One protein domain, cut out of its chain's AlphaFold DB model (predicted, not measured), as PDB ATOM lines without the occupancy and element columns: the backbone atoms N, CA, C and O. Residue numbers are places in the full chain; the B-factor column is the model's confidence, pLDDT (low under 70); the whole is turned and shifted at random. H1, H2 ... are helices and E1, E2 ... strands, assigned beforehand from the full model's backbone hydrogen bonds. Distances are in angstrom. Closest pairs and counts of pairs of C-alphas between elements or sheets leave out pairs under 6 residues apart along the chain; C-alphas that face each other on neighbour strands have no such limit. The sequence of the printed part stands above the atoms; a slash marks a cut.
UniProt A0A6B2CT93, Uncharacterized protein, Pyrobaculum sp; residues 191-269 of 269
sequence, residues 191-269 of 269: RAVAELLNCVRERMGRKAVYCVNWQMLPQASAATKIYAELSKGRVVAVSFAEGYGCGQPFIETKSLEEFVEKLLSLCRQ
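This is residues 191 to 269 of the 269 residues of an uncharacterized protein of Pyrobaculum sp (UniProt A0A6B2CT93). A strongly twisted sheet of four strands has helices H2 and H3 over one face, and H1 packs on both of these helices while grazing the sheet. The printed part has 79 residues, in chain order H1 E1 E2 H2 E3 E4 H3, of the mixed class; the sheet E2 - E1 - E3 - E4 is antiparallel. It is compact, with a radius of gyration of the C-alphas of 11.1 A, and spans 30 by 27 by 20 A.

Start at inner strands E1, residues 209 to 212, and E3, residues 236 to 242, where N 211 and O 239 are 2.8 A apart. E2, residues 215 to 218, makes a hairpin with E1 (N 217 to O 210, 2.8 A); E4, residues 251 to 253, makes one with E3 (N 236 to O 253, 2.8 A). H2, residues 219 to 230, lies over E1 and E3 at a height over the sheet of 8.4 A; E2, H2, E3 form a split strand-helix-strand unit, E1 between its strands, with a right-handed crossover. On the same face, giving two layers, sheet and helices, H3, residues 256 to 268, lies over E4 at 8.3 A, its local plane only just fitted, to 6 C-alphas. H1, residues 191 to 203, touches H2 at a steep tilt of 57 degrees, closest C-alphas Ala 194 and Ala 223, 5.0 A. H1 touches H3 at a shallow tilt of 31 degrees, closest C-alphas Val 200 and Cys 267, 5.2 A. H1 only grazes the sheet, with residues 197 to 201. In H1, H2 and H3 every O i to N i+4 pair is within hydrogen-bond range.

Find C-alpha 191 at (-104.664, 464.906, 30.992), where H1 begins its 18.3 A. H2 measures 16.2 A, E3 18.2 A, and H3 18.5 A, ending at C-alpha 268 (-121.655, 457.440, 29.285).

The C-alphas farthest apart, Gly 205 and Lys 232, are 30.8 A apart. The printed part has no cut and no long link; only residue 269 has pLDDT under 70.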
ATOM      1  N   ARG A 191    -104.570 466.239  31.606       79.50
ATOM      2  CA  ARG A 191    -104.664 464.906  30.992       79.50
ATOM      3  C   ARG A 191    -106.057 464.312  31.157       79.50
ATOM      4  O   ARG A 191    -106.556 463.733  30.198       79.50
ATOM      5  N   ALA A 192    -106.702 464.528  32.304       81.12
ATOM      6  CA  ALA A 192    -108.100 464.145  32.503       81.12
ATOM      7  C   ALA A 192    -108.996 464.769  31.422       81.12
ATOM      8  O   ALA A 192    -109.806 464.084  30.801       81.12
ATOM      9  N   VAL A 193    -108.779 466.053  31.119       87.94
ATOM     10  CA  VAL A 193    -109.451 466.737  30.007       87.94
ATOM     11  C   VAL A 193    -109.168 466.044  28.668       87.94
ATOM     12  O   VAL A 193    -110.097 465.780  27.908       87.94
ATOM     13  N   ALA A 194    -107.906 465.723  28.371       87.81
ATOM     14  CA  ALA A 194    -107.530 465.069  27.118       87.81
ATOM     15  C   ALA A 194    -108.155 463.673  26.950       87.81
ATOM     16  O   ALA A 194    -108.610 463.345  25.854       87.81
ATOM     17  N   GLU A 195    -108.178 462.860  28.006       85.38
ATOM     18  CA  GLU A 195    -108.743 461.504  27.995       85.38
ATOM     19  C   GLU A 195    -110.267 461.541  27.831       85.38
ATOM     20  O   GLU A 195    -110.821 460.814  27.005       85.38
ATOM     21  N   LEU A 196    -110.944 462.460  28.521       88.06
ATOM     22  CA  LEU A 196    -112.385 462.653  28.365       88.06
ATOM     23  C   LEU A 196    -112.749 463.149  26.962       88.06
ATOM     24  O   LEU A 196    -113.691 462.642  26.354       88.06
ATOM     25  N   LEU A 197    -111.969 464.076  26.398       91.06
ATOM     26  CA  LEU A 197    -112.128 464.486  25.001       91.06
ATOM     27  C   LEU A 197    -111.942 463.305  24.040       91.06
ATOM     28  O   LEU A 197    -112.699 463.202  23.071       91.06
ATOM     29  N   ASN A 198    -110.973 462.418  24.301       90.00
ATOM     30  CA  ASN A 198    -110.747 461.219  23.489       90.00
ATOM     31  C   ASN A 198    -111.956 460.285  23.507       90.00
ATOM     32  O   ASN A 198    -112.400 459.816  22.462       90.00
ATOM     33  N   CYS A 199    -112.490 460.043  24.698       87.19
ATOM     34  CA  CYS A 199    -113.640 459.180  24.893       87.19
ATOM     35  C   CYS A 199    -114.880 459.730  24.165       87.19
ATOM     36  O   CYS A 199    -115.523 458.999  23.411       87.19
ATOM     37  N   VAL A 200    -115.163 461.035  24.282       90.06
ATOM     38  CA  VAL A 200    -116.258 461.677  23.530       90.06
ATOM     39  C   VAL A 200    -116.023 461.587  22.018       90.06
ATOM     40  O   VAL A 200    -116.949 461.294  21.266       90.06
ATOM     41  N   ARG A 201    -114.782 461.775  21.550       92.50
ATOM     42  CA  ARG A 201    -114.418 461.609  20.133       92.50
ATOM     43  C   ARG A 201    -114.722 460.204  19.624       92.50
ATOM     44  O   ARG A 201    -115.305 460.080  18.549       92.50
ATOM     45  N   GLU A 202    -114.298 459.177  20.357       90.12
ATOM     46  CA  GLU A 202    -114.502 457.773  19.985       90.12
ATOM     47  C   GLU A 202    -115.987 457.427  19.941       90.12
ATOM     48  O   GLU A 202    -116.460 456.918  18.926       90.12
ATOM     49  N   ARG A 203    -116.739 457.815  20.977       88.56
ATOM     50  CA  ARG A 203    -118.202 457.670  21.041       88.56
ATOM     51  C   ARG A 203    -118.909 458.326  19.859       88.56
ATOM     52  O   ARG A 203    -119.806 457.736  19.268       88.56
ATOM     53  N   MET A 204    -118.508 459.544  19.505       89.12
ATOM     54  CA  MET A 204    -119.145 460.315  18.435       89.12
ATOM     55  C   MET A 204    -118.583 460.007  17.036       89.12
ATOM     56  O   MET A 204    -119.009 460.639  16.066       89.12
ATOM     57  N   GLY A 205    -117.614 459.091  16.910       89.56
ATOM     58  CA  GLY A 205    -116.988 458.733  15.633       89.56
ATOM     59  C   GLY A 205    -116.297 459.907  14.929       89.56
ATOM     60  O   GLY A 205    -116.352 460.020  13.703       89.56
ATOM     61  N   ARG A 206    -115.692 460.834  15.686       90.44
ATOM     62  CA  ARG A 206    -115.094 462.074  15.152       90.44
ATOM     63  C   ARG A 206    -113.568 461.999  15.049       90.44
ATOM     64  O   ARG A 206    -112.913 461.136  15.627       90.44
ATOM     65  N   LYS A 207    -112.971 462.937  14.307       89.00
ATOM     66  CA  LYS A 207    -111.508 463.106  14.239       89.00
ATOM     67  C   LYS A 207    -110.991 463.806  15.502       89.00
ATOM     68  O   LYS A 207    -111.701 464.604  16.103       89.00
ATOM     69  N   ALA A 208    -109.730 463.565  15.868       90.44
ATOM     70  CA  ALA A 208    -109.062 464.173  17.034       90.44
ATOM     71  C   ALA A 208    -108.607 465.632  16.811       90.44
ATOM     72  O   ALA A 208    -107.512 466.026  17.221       90.44
ATOM     73  N   VAL A 209    -109.440 466.426  16.139       92.94
ATOM     74  CA  VAL A 209    -109.224 467.856  15.918       92.94
ATOM     75  C   VAL A 209    -110.420 468.594  16.496       92.94
ATOM     76  O   VAL A 209    -111.563 468.367  16.091       92.94
ATOM     77  N   TYR A 210    -110.142 469.464  17.458       95.88
ATOM     78  CA  TYR A 210    -111.145 470.197  18.216       95.88
ATOM     79  C   TYR A 210    -111.030 471.675  17.902       95.88
ATOM     80  O   TYR A 210    -109.944 472.183  17.642       95.88
ATOM     81  N   CYS A 211    -112.143 472.377  17.994       95.56
ATOM     82  CA  CYS A 211    -112.166 473.820  18.032       95.56
ATOM     83  C   CYS A 211    -112.358 474.286  19.465       95.56
ATOM     84  O   CYS A 211    -113.340 473.925  20.105       95.56
ATOM     85  N   VAL A 212    -111.420 475.093  19.954       96.38
ATOM     86  CA  VAL A 212    -111.462 475.684  21.296       96.38
ATOM     87  C   VAL A 212    -111.481 477.197  21.148       96.38
ATOM     88  O   VAL A 212    -110.470 477.794  20.753       96.38
ATOM     89  N   ASN A 213    -112.628 477.809  21.447       95.00
ATOM     90  CA  ASN A 213    -112.906 479.222  21.167       95.00
ATOM     91  C   ASN A 213    -112.566 479.571  19.708       95.00
ATOM     92  O   ASN A 213    -111.766 480.466  19.444       95.00
ATOM     93  N   TRP A 214    -113.130 478.795  18.774       93.06
ATOM     94  CA  TRP A 214    -112.986 478.967  17.317       93.06
ATOM     95  C   TRP A 214    -111.579 478.740  16.743       93.06
ATOM     96  O   TRP A 214    -111.347 478.984  15.563       93.06
ATOM     97  N   GLN A 215    -110.641 478.229  17.544       94.88
ATOM     98  CA  GLN A 215    -109.314 477.834  17.071       94.88
ATOM     99  C   GLN A 215    -109.218 476.313  16.947       94.88
ATOM    100  O   GLN A 215    -109.365 475.609  17.948       94.88
ATOM    101  N   MET A 216    -108.907 475.821  15.745       95.06
ATOM    102  CA  MET A 216    -108.631 474.403  15.502       95.06
ATOM    103  C   MET A 216    -107.312 473.980  16.153       95.06
ATOM    104  O   MET A 216    -106.269 474.596  15.931       95.06
ATOM    105  N   LEU A 217    -107.360 472.915  16.948       95.25
ATOM    106  CA  LEU A 217    -106.232 472.377  17.695       95.25
ATOM    107  C   LEU A 217    -106.266 470.841  17.689       95.25
ATOM    108  O   LEU A 217    -107.343 470.245  17.805       95.25
ATOM    109  N   PRO A 218    -105.100 470.175  17.614       92.81
ATOM    110  CA  PRO A 218    -105.021 468.753  17.921       92.81
ATOM    111  C   PRO A 218    -105.362 468.522  19.400       92.81
ATOM    112  O   PRO A 218    -105.164 469.401  20.242       92.81
ATOM    113  N   GLN A 219    -105.844 467.323  19.726       90.38
ATOM    114  CA  GLN A 219    -106.367 466.959  21.050       90.38
ATOM    115  C   GLN A 219    -105.509 467.418  22.243       90.38
ATOM    116  O   GLN A 219    -106.039 468.026  23.169       90.38
ATOM    117  N   ALA A 220    -104.198 467.160  22.232       87.38
ATOM    118  CA  ALA A 220    -103.321 467.514  23.351       87.38
ATOM    119  C   ALA A 220    -103.241 469.038  23.577       87.38
ATOM    120  O   ALA A 220    -103.330 469.520  24.709       87.38
ATOM    121  N   SER A 221    -103.135 469.811  22.492       91.44
ATOM    122  CA  SER A 221    -103.136 471.275  22.547       91.44
ATOM    123  C   SER A 221    -104.508 471.823  22.931       91.44
ATOM    124  O   SER A 221    -104.584 472.778  23.702       91.44
ATOM    125  N   ALA A 222    -105.588 471.202  22.446       93.75
ATOM    126  CA  ALA A 222    -106.951 471.547  22.829       93.75
ATOM    127  C   ALA A 222    -107.152 471.367  24.339       93.75
ATOM    128  O   ALA A 222    -107.556 472.312  25.008       93.75
ATOM    129  N   ALA A 223    -106.783 470.207  24.888       92.06
ATOM    130  CA  ALA A 223    -106.896 469.917  26.314       92.06
ATOM    131  C   ALA A 223    -106.105 470.905  27.179       92.06
ATOM    132  O   ALA A 223    -106.631 471.436  28.155       92.06
ATOM    133  N   THR A 224    -104.871 471.218  26.772       90.06
ATOM    134  CA  THR A 224    -104.022 472.201  27.462       90.06
ATOM    135  C   THR A 224    -104.654 473.594  27.445       90.06
ATOM    136  O   THR A 224    -104.706 474.258  28.479       90.06
ATOM    137  N   LYS A 225    -105.173 474.037  26.289       93.12
ATOM    138  CA  LYS A 225    -105.833 475.342  26.158       93.12
ATOM    139  C   LYS A 225    -107.119 475.409  26.982       93.12
ATOM    140  O   LYS A 225    -107.308 476.374  27.712       93.12
ATOM    141  N   ILE A 226    -107.972 474.386  26.897       93.88
ATOM    142  CA  ILE A 226    -109.215 474.284  27.673       93.88
ATOM    143  C   ILE A 226    -108.902 474.388  29.166       93.88
ATOM    144  O   ILE A 226    -109.469 475.236  29.851       93.88
ATOM    145  N   TYR A 227    -107.954 473.581  29.649       90.62
ATOM    146  CA  TYR A 227    -107.527 473.603  31.044       90.62
ATOM    147  C   TYR A 227    -107.031 474.992  31.466       90.62
ATOM    148  O   TYR A 227    -107.480 475.521  32.482       90.62
ATOM    149  N   ALA A 228    -106.149 475.612  30.678       90.19
ATOM    150  CA  ALA A 228    -105.566 476.912  31.001       90.19
ATOM    151  C   ALA A 228    -106.592 478.058  31.031       90.19
ATOM    152  O   ALA A 228    -106.466 478.967  31.852       90.19
ATOM    153  N   GLU A 229    -107.586 478.042  30.141       94.00
ATOM    154  CA  GLU A 229    -108.636 479.065  30.093       94.00
ATOM    155  C   GLU A 229    -109.667 478.865  31.217       94.00
ATOM    156  O   GLU A 229    -109.973 479.820  31.938       94.00
ATOM    157  N   LEU A 230    -110.131 477.630  31.446       92.31
ATOM    158  CA  LEU A 230    -111.083 477.321  32.522       92.31
ATOM    159  C   LEU A 230    -110.472 477.525  33.915       92.31
ATOM    160  O   LEU A 230    -111.149 478.033  34.803       92.31
ATOM    161  N   SER A 231    -109.178 477.239  34.095       86.06
ATOM    162  CA  SER A 231    -108.464 477.524  35.354       86.06
ATOM    163  C   SER A 231    -108.394 479.023  35.677       86.06
ATOM    164  O   SER A 231    -108.179 479.399  36.824       86.06
ATOM    165  N   LYS A 232    -108.589 479.894  34.676       90.19
ATOM    166  CA  LYS A 232    -108.676 481.358  34.834       90.19
ATOM    167  C   LYS A 232    -110.126 481.857  34.922       90.19
ATOM    168  O   LYS A 232    -110.345 483.064  34.867       90.19
ATOM    169  N   GLY A 233    -111.109 480.954  34.990       89.75
ATOM    170  CA  GLY A 233    -112.538 481.280  35.010       89.75
ATOM    171  C   GLY A 233    -113.072 481.861  33.696       89.75
ATOM    172  O   GLY A 233    -114.104 482.534  33.696       89.75
ATOM    173  N   ARG A 234    -112.364 481.658  32.577       93.94
ATOM    174  CA  ARG A 234    -112.782 482.156  31.259       93.94
ATOM    175  C   ARG A 234    -113.729 481.171  30.589       93.94
ATOM    176  O   ARG A 234    -113.624 479.965  30.786       93.94
ATOM    177  N   VAL A 235    -114.634 481.694  29.766       95.38
ATOM    178  CA  VAL A 235    -115.561 480.865  28.991       95.38
ATOM    179  C   VAL A 235    -114.795 480.111  27.906       95.38
ATOM    180  O   VAL A 235    -113.983 480.683  27.171       95.38
ATOM    181  N   VAL A 236    -115.075 478.818  27.805       96.62
ATOM    182  CA  VAL A 236    -114.551 477.932  26.777       96.62
ATOM    183  C   VAL A 236    -115.709 477.263  26.052       96.62
ATOM    184  O   VAL A 236    -116.522 476.575  26.667       96.62
ATOM    185  N   ALA A 237    -115.738 477.444  24.735       96.31
ATOM    186  CA  ALA A 237    -116.588 476.722  23.801       96.31
ATOM    187  C   ALA A 237    -115.751 475.664  23.070       96.31
ATOM    188  O   ALA A 237    -114.712 475.984  22.477       96.31
ATOM    189  N   VAL A 238    -116.205 474.410  23.116       96.50
ATOM    190  CA  VAL A 238    -115.545 473.261  22.492       96.50
ATOM    191  C   VAL A 238    -116.460 472.632  21.448       96.50
ATOM    192  O   VAL A 238    -117.589 472.239  21.750       96.50
ATOM    193  N   SER A 239    -115.951 472.506  20.225       94.94
ATOM    194  CA  SER A 239    -116.573 471.752  19.133       94.94
ATOM    195  C   SER A 239    -115.579 470.817  18.446       94.94
ATOM    196  O   SER A 239    -114.376 470.855  18.711       94.94
ATOM    197  N   PHE A 240    -116.077 469.946  17.569       94.75
ATOM    198  CA  PHE A 240    -115.227 469.227  16.622       94.75
ATOM    199  C   PHE A 240    -114.953 470.103  15.397       94.75
ATOM    200  O   PHE A 240    -115.786 470.925  15.010       94.75
ATOM    201  N   ALA A 241    -113.791 469.916  14.774       92.19
ATOM    202  CA  ALA A 241    -113.542 470.498  13.461       92.19
ATOM    203  C   ALA A 241    -114.413 469.807  12.395       92.19
ATOM    204  O   ALA A 241    -114.504 468.576  12.347       92.19
ATOM    205  N   GLU A 242    -115.018 470.604  11.519       89.12
ATOM    206  CA  GLU A 242    -115.861 470.159  10.411       89.12
ATOM    207  C   GLU A 242    -115.297 470.715   9.100       89.12
ATOM    208  O   GLU A 242    -115.349 471.914   8.821       89.12
ATOM    209  N   GLY A 243    -114.691 469.839   8.293       85.50
ATOM    210  CA  GLY A 243    -113.978 470.254   7.084       85.50
ATOM    211  C   GLY A 243    -112.806 471.185   7.412       85.50
ATOM    212  O   GLY A 243    -111.839 470.756   8.040       85.50
ATOM    213  N   TYR A 244    -112.906 472.444   6.977       84.62
ATOM    214  CA  TYR A 244    -111.905 473.500   7.194       84.62
ATOM    215  C   TYR A 244    -112.317 474.518   8.273       84.62
ATOM    216  O   TYR A 244    -111.679 475.562   8.402       84.62
ATOM    217  N   GLY A 245    -113.392 474.246   9.017       89.62
ATOM    218  CA  GLY A 245    -113.949 475.162  10.007       89.62
ATOM    219  C   GLY A 245    -114.299 474.492  11.331       89.62
ATOM    220  O   GLY A 245    -114.079 473.299  11.547       89.62
ATOM    221  N   CYS A 246    -114.856 475.294  12.232       93.06
ATOM    222  CA  CYS A 246    -115.352 474.833  13.519       93.06
ATOM    223  C   CYS A 246    -116.837 474.512  13.432       93.06
ATOM    224  O   CYS A 246    -117.619 475.359  13.003       93.06
ATOM    225  N   GLY A 247    -117.216 473.312  13.874       90.75
ATOM    226  CA  GLY A 247    -118.618 472.955  14.048       90.75
ATOM    227  C   GLY A 247    -119.254 473.693  15.228       90.75
ATOM    228  O   GLY A 247    -118.594 474.447  15.958       90.75
ATOM    229  N   GLN A 248    -120.539 473.429  15.455       91.94
ATOM    230  CA  GLN A 248    -121.269 473.967  16.601       91.94
ATOM    231  C   GLN A 248    -120.689 473.436  17.932       91.94
ATOM    232  O   GLN A 248    -120.402 472.237  18.033       91.94
ATOM    233  N   PRO A 249    -120.505 474.291  18.960       93.00
ATOM    234  CA  PRO A 249    -120.083 473.858  20.292       93.00
ATOM    235  C   PRO A 249    -121.012 472.795  20.875       93.00
ATOM    236  O   PRO A 249    -122.221 472.999  20.952       93.00
ATOM    237  N   PHE A 250    -120.438 471.672  21.310       92.62
ATOM    238  CA  PHE A 250    -121.164 470.654  22.078       92.62
ATOM    239  C   PHE A 250    -121.010 470.874  23.588       92.62
ATOM    240  O   PHE A 250    -121.826 470.391  24.371       92.62
ATOM    241  N   ILE A 251    -119.990 471.631  24.007       95.19
ATOM    242  CA  ILE A 251    -119.846 472.128  25.375       95.19
ATOM    243  C   ILE A 251    -119.471 473.604  25.338       95.19
ATOM    244  O   ILE A 251    -118.539 474.003  24.645       95.19
ATOM    245  N   GLU A 252    -120.153 474.384  26.165       95.62
ATOM    246  CA  GLU A 252    -119.763 475.737  26.537       95.62
ATOM    247  C   GLU A 252    -119.884 475.874  28.060       95.62
ATOM    248  O   GLU A 252    -120.875 475.433  28.656       95.62
ATOM    249  N   THR A 253    -118.837 476.375  28.714       95.75
ATOM    250  CA  THR A 253    -118.781 476.534  30.178       95.75
ATOM    251  C   THR A 253    -117.645 477.468  30.591       95.75
ATOM    252  O   THR A 253    -116.749 477.769  29.807       95.75
ATOM    253  N   LYS A 254    -117.692 477.932  31.841       93.81
ATOM    254  CA  LYS A 254    -116.669 478.745  32.512       93.81
ATOM    255  C   LYS A 254    -115.970 478.030  33.673       93.81
ATOM    256  O   LYS A 254    -115.140 478.648  34.331       93.81
ATOM    257  N   SER A 255    -116.338 476.780  33.974       89.81
ATOM    258  CA  SER A 255    -115.747 476.011  35.076       89.81
ATOM    259  C   SER A 255    -115.204 474.673  34.598       89.81
ATOM    260  O   SER A 255    -115.738 474.052  33.676       89.81
ATOM    261  N   LEU A 256    -114.113 474.240  35.221       87.81
ATOM    262  CA  LEU A 256    -113.441 473.000  34.862       87.81
ATOM    263  C   LEU A 256    -114.249 471.777  35.323       87.81
ATOM    264  O   LEU A 256    -114.293 470.768  34.623       87.81
ATOM    265  N   GLU A 257    -114.944 471.898  36.451       84.31
ATOM    266  CA  GLU A 257    -115.837 470.878  36.995       84.31
ATOM    267  C   GLU A 257    -117.031 470.621  36.069       84.31
ATOM    268  O   GLU A 257    -117.239 469.487  35.642       84.31
ATOM    269  N   GLU A 258    -117.763 471.670  35.678       89.62
ATOM    270  CA  GLU A 258    -118.894 471.536  34.751       89.62
ATOM    271  C   GLU A 258    -118.431 470.983  33.395       89.62
ATOM    272  O   GLU A 258    -119.121 470.168  32.781       89.62
ATOM    273  N   PHE A 259    -117.245 471.387  32.931       91.94
ATOM    274  CA  PHE A 259    -116.660 470.863  31.700       91.94
ATOM    275  C   PHE A 259    -116.445 469.345  31.765       91.94
ATOM    276  O   PHE A 259    -116.870 468.613  30.866       91.94
ATOM    277  N   VAL A 260    -115.822 468.863  32.844       88.25
ATOM    278  CA  VAL A 260    -115.587 467.432  33.078       88.25
ATOM    279  C   VAL A 260    -116.896 466.664  33.223       88.25
ATOM    280  O   VAL A 260    -117.026 465.582  32.653       88.25
ATOM    281  N   GLU A 261    -117.883 467.205  33.935       86.81
ATOM    282  CA  GLU A 261    -119.190 466.561  34.104       86.81
ATOM    283  C   GLU A 261    -119.937 466.413  32.779       86.81
ATOM    284  O   GLU A 261    -120.444 465.326  32.478       86.81
ATOM    285  N   LYS A 262    -119.936 467.461  31.946       91.69
ATOM    286  CA  LYS A 262    -120.522 467.406  30.604       91.69
ATOM    287  C   LYS A 262    -119.815 466.365  29.736       91.69
ATOM    288  O   LYS A 262    -120.497 465.521  29.154       91.69
ATOM    289  N   LEU A 263    -118.478 466.341  29.702       90.56
ATOM    290  CA  LEU A 263    -117.741 465.314  28.950       90.56
ATOM    291  C   LEU A 263    -118.016 463.896  29.465       90.56
ATOM    292  O   LEU A 263    -118.235 462.987  28.667       90.56
ATOM    293  N   LEU A 264    -118.054 463.696  30.784       85.31
ATOM    294  CA  LEU A 264    -118.375 462.399  31.382       85.31
ATOM    295  C   LEU A 264    -119.779 461.921  31.002       85.31
ATOM    296  O   LEU A 264    -119.965 460.729  30.764       85.31
ATOM    297  N   SER A 265    -120.759 462.825  30.939       86.19
ATOM    298  CA  SER A 265    -122.117 462.476  30.514       86.19
ATOM    299  C   SER A 265    -122.150 462.000  29.057       86.19
ATOM    300  O   SER A 265    -122.718 460.948  28.776       86.19
ATOM    301  N   LEU A 266    -121.436 462.693  28.164       87.75
ATOM    302  CA  LEU A 266    -121.287 462.328  26.750       87.75
ATOM    303  C   LEU A 266    -120.499 461.025  26.551       87.75
ATOM    304  O   LEU A 266    -120.725 460.303  25.591       87.75
ATOM    305  N   CYS A 267    -119.586 460.701  27.466       80.94
ATOM    306  CA  CYS A 267    -118.873 459.425  27.482       80.94
ATOM    307  C   CYS A 267    -119.742 458.232  27.908       80.94
ATOM    308  O   CYS A 267    -119.427 457.085  27.575       80.94
ATOM    309  N   ARG A 268    -120.791 458.478  28.701       73.75
ATOM    310  CA  ARG A 268    -121.655 457.440  29.285       73.75
ATOM    311  C   ARG A 268    -122.896 457.137  28.442       73.75
ATOM    312  O   ARG A 268    -123.359 456.002  28.514       73.75
ATOM    313  N   GLN A 269    -123.396 458.104  27.667       56.25
ATOM    314  CA  GLN A 269    -124.466 457.922  26.672       56.25
ATOM    315  C   GLN A 269    -123.975 457.075  25.508       56.25
ATOM    316  O   GLN A 269    -124.525 455.974  25.299       56.25
TER     317      GLN A 269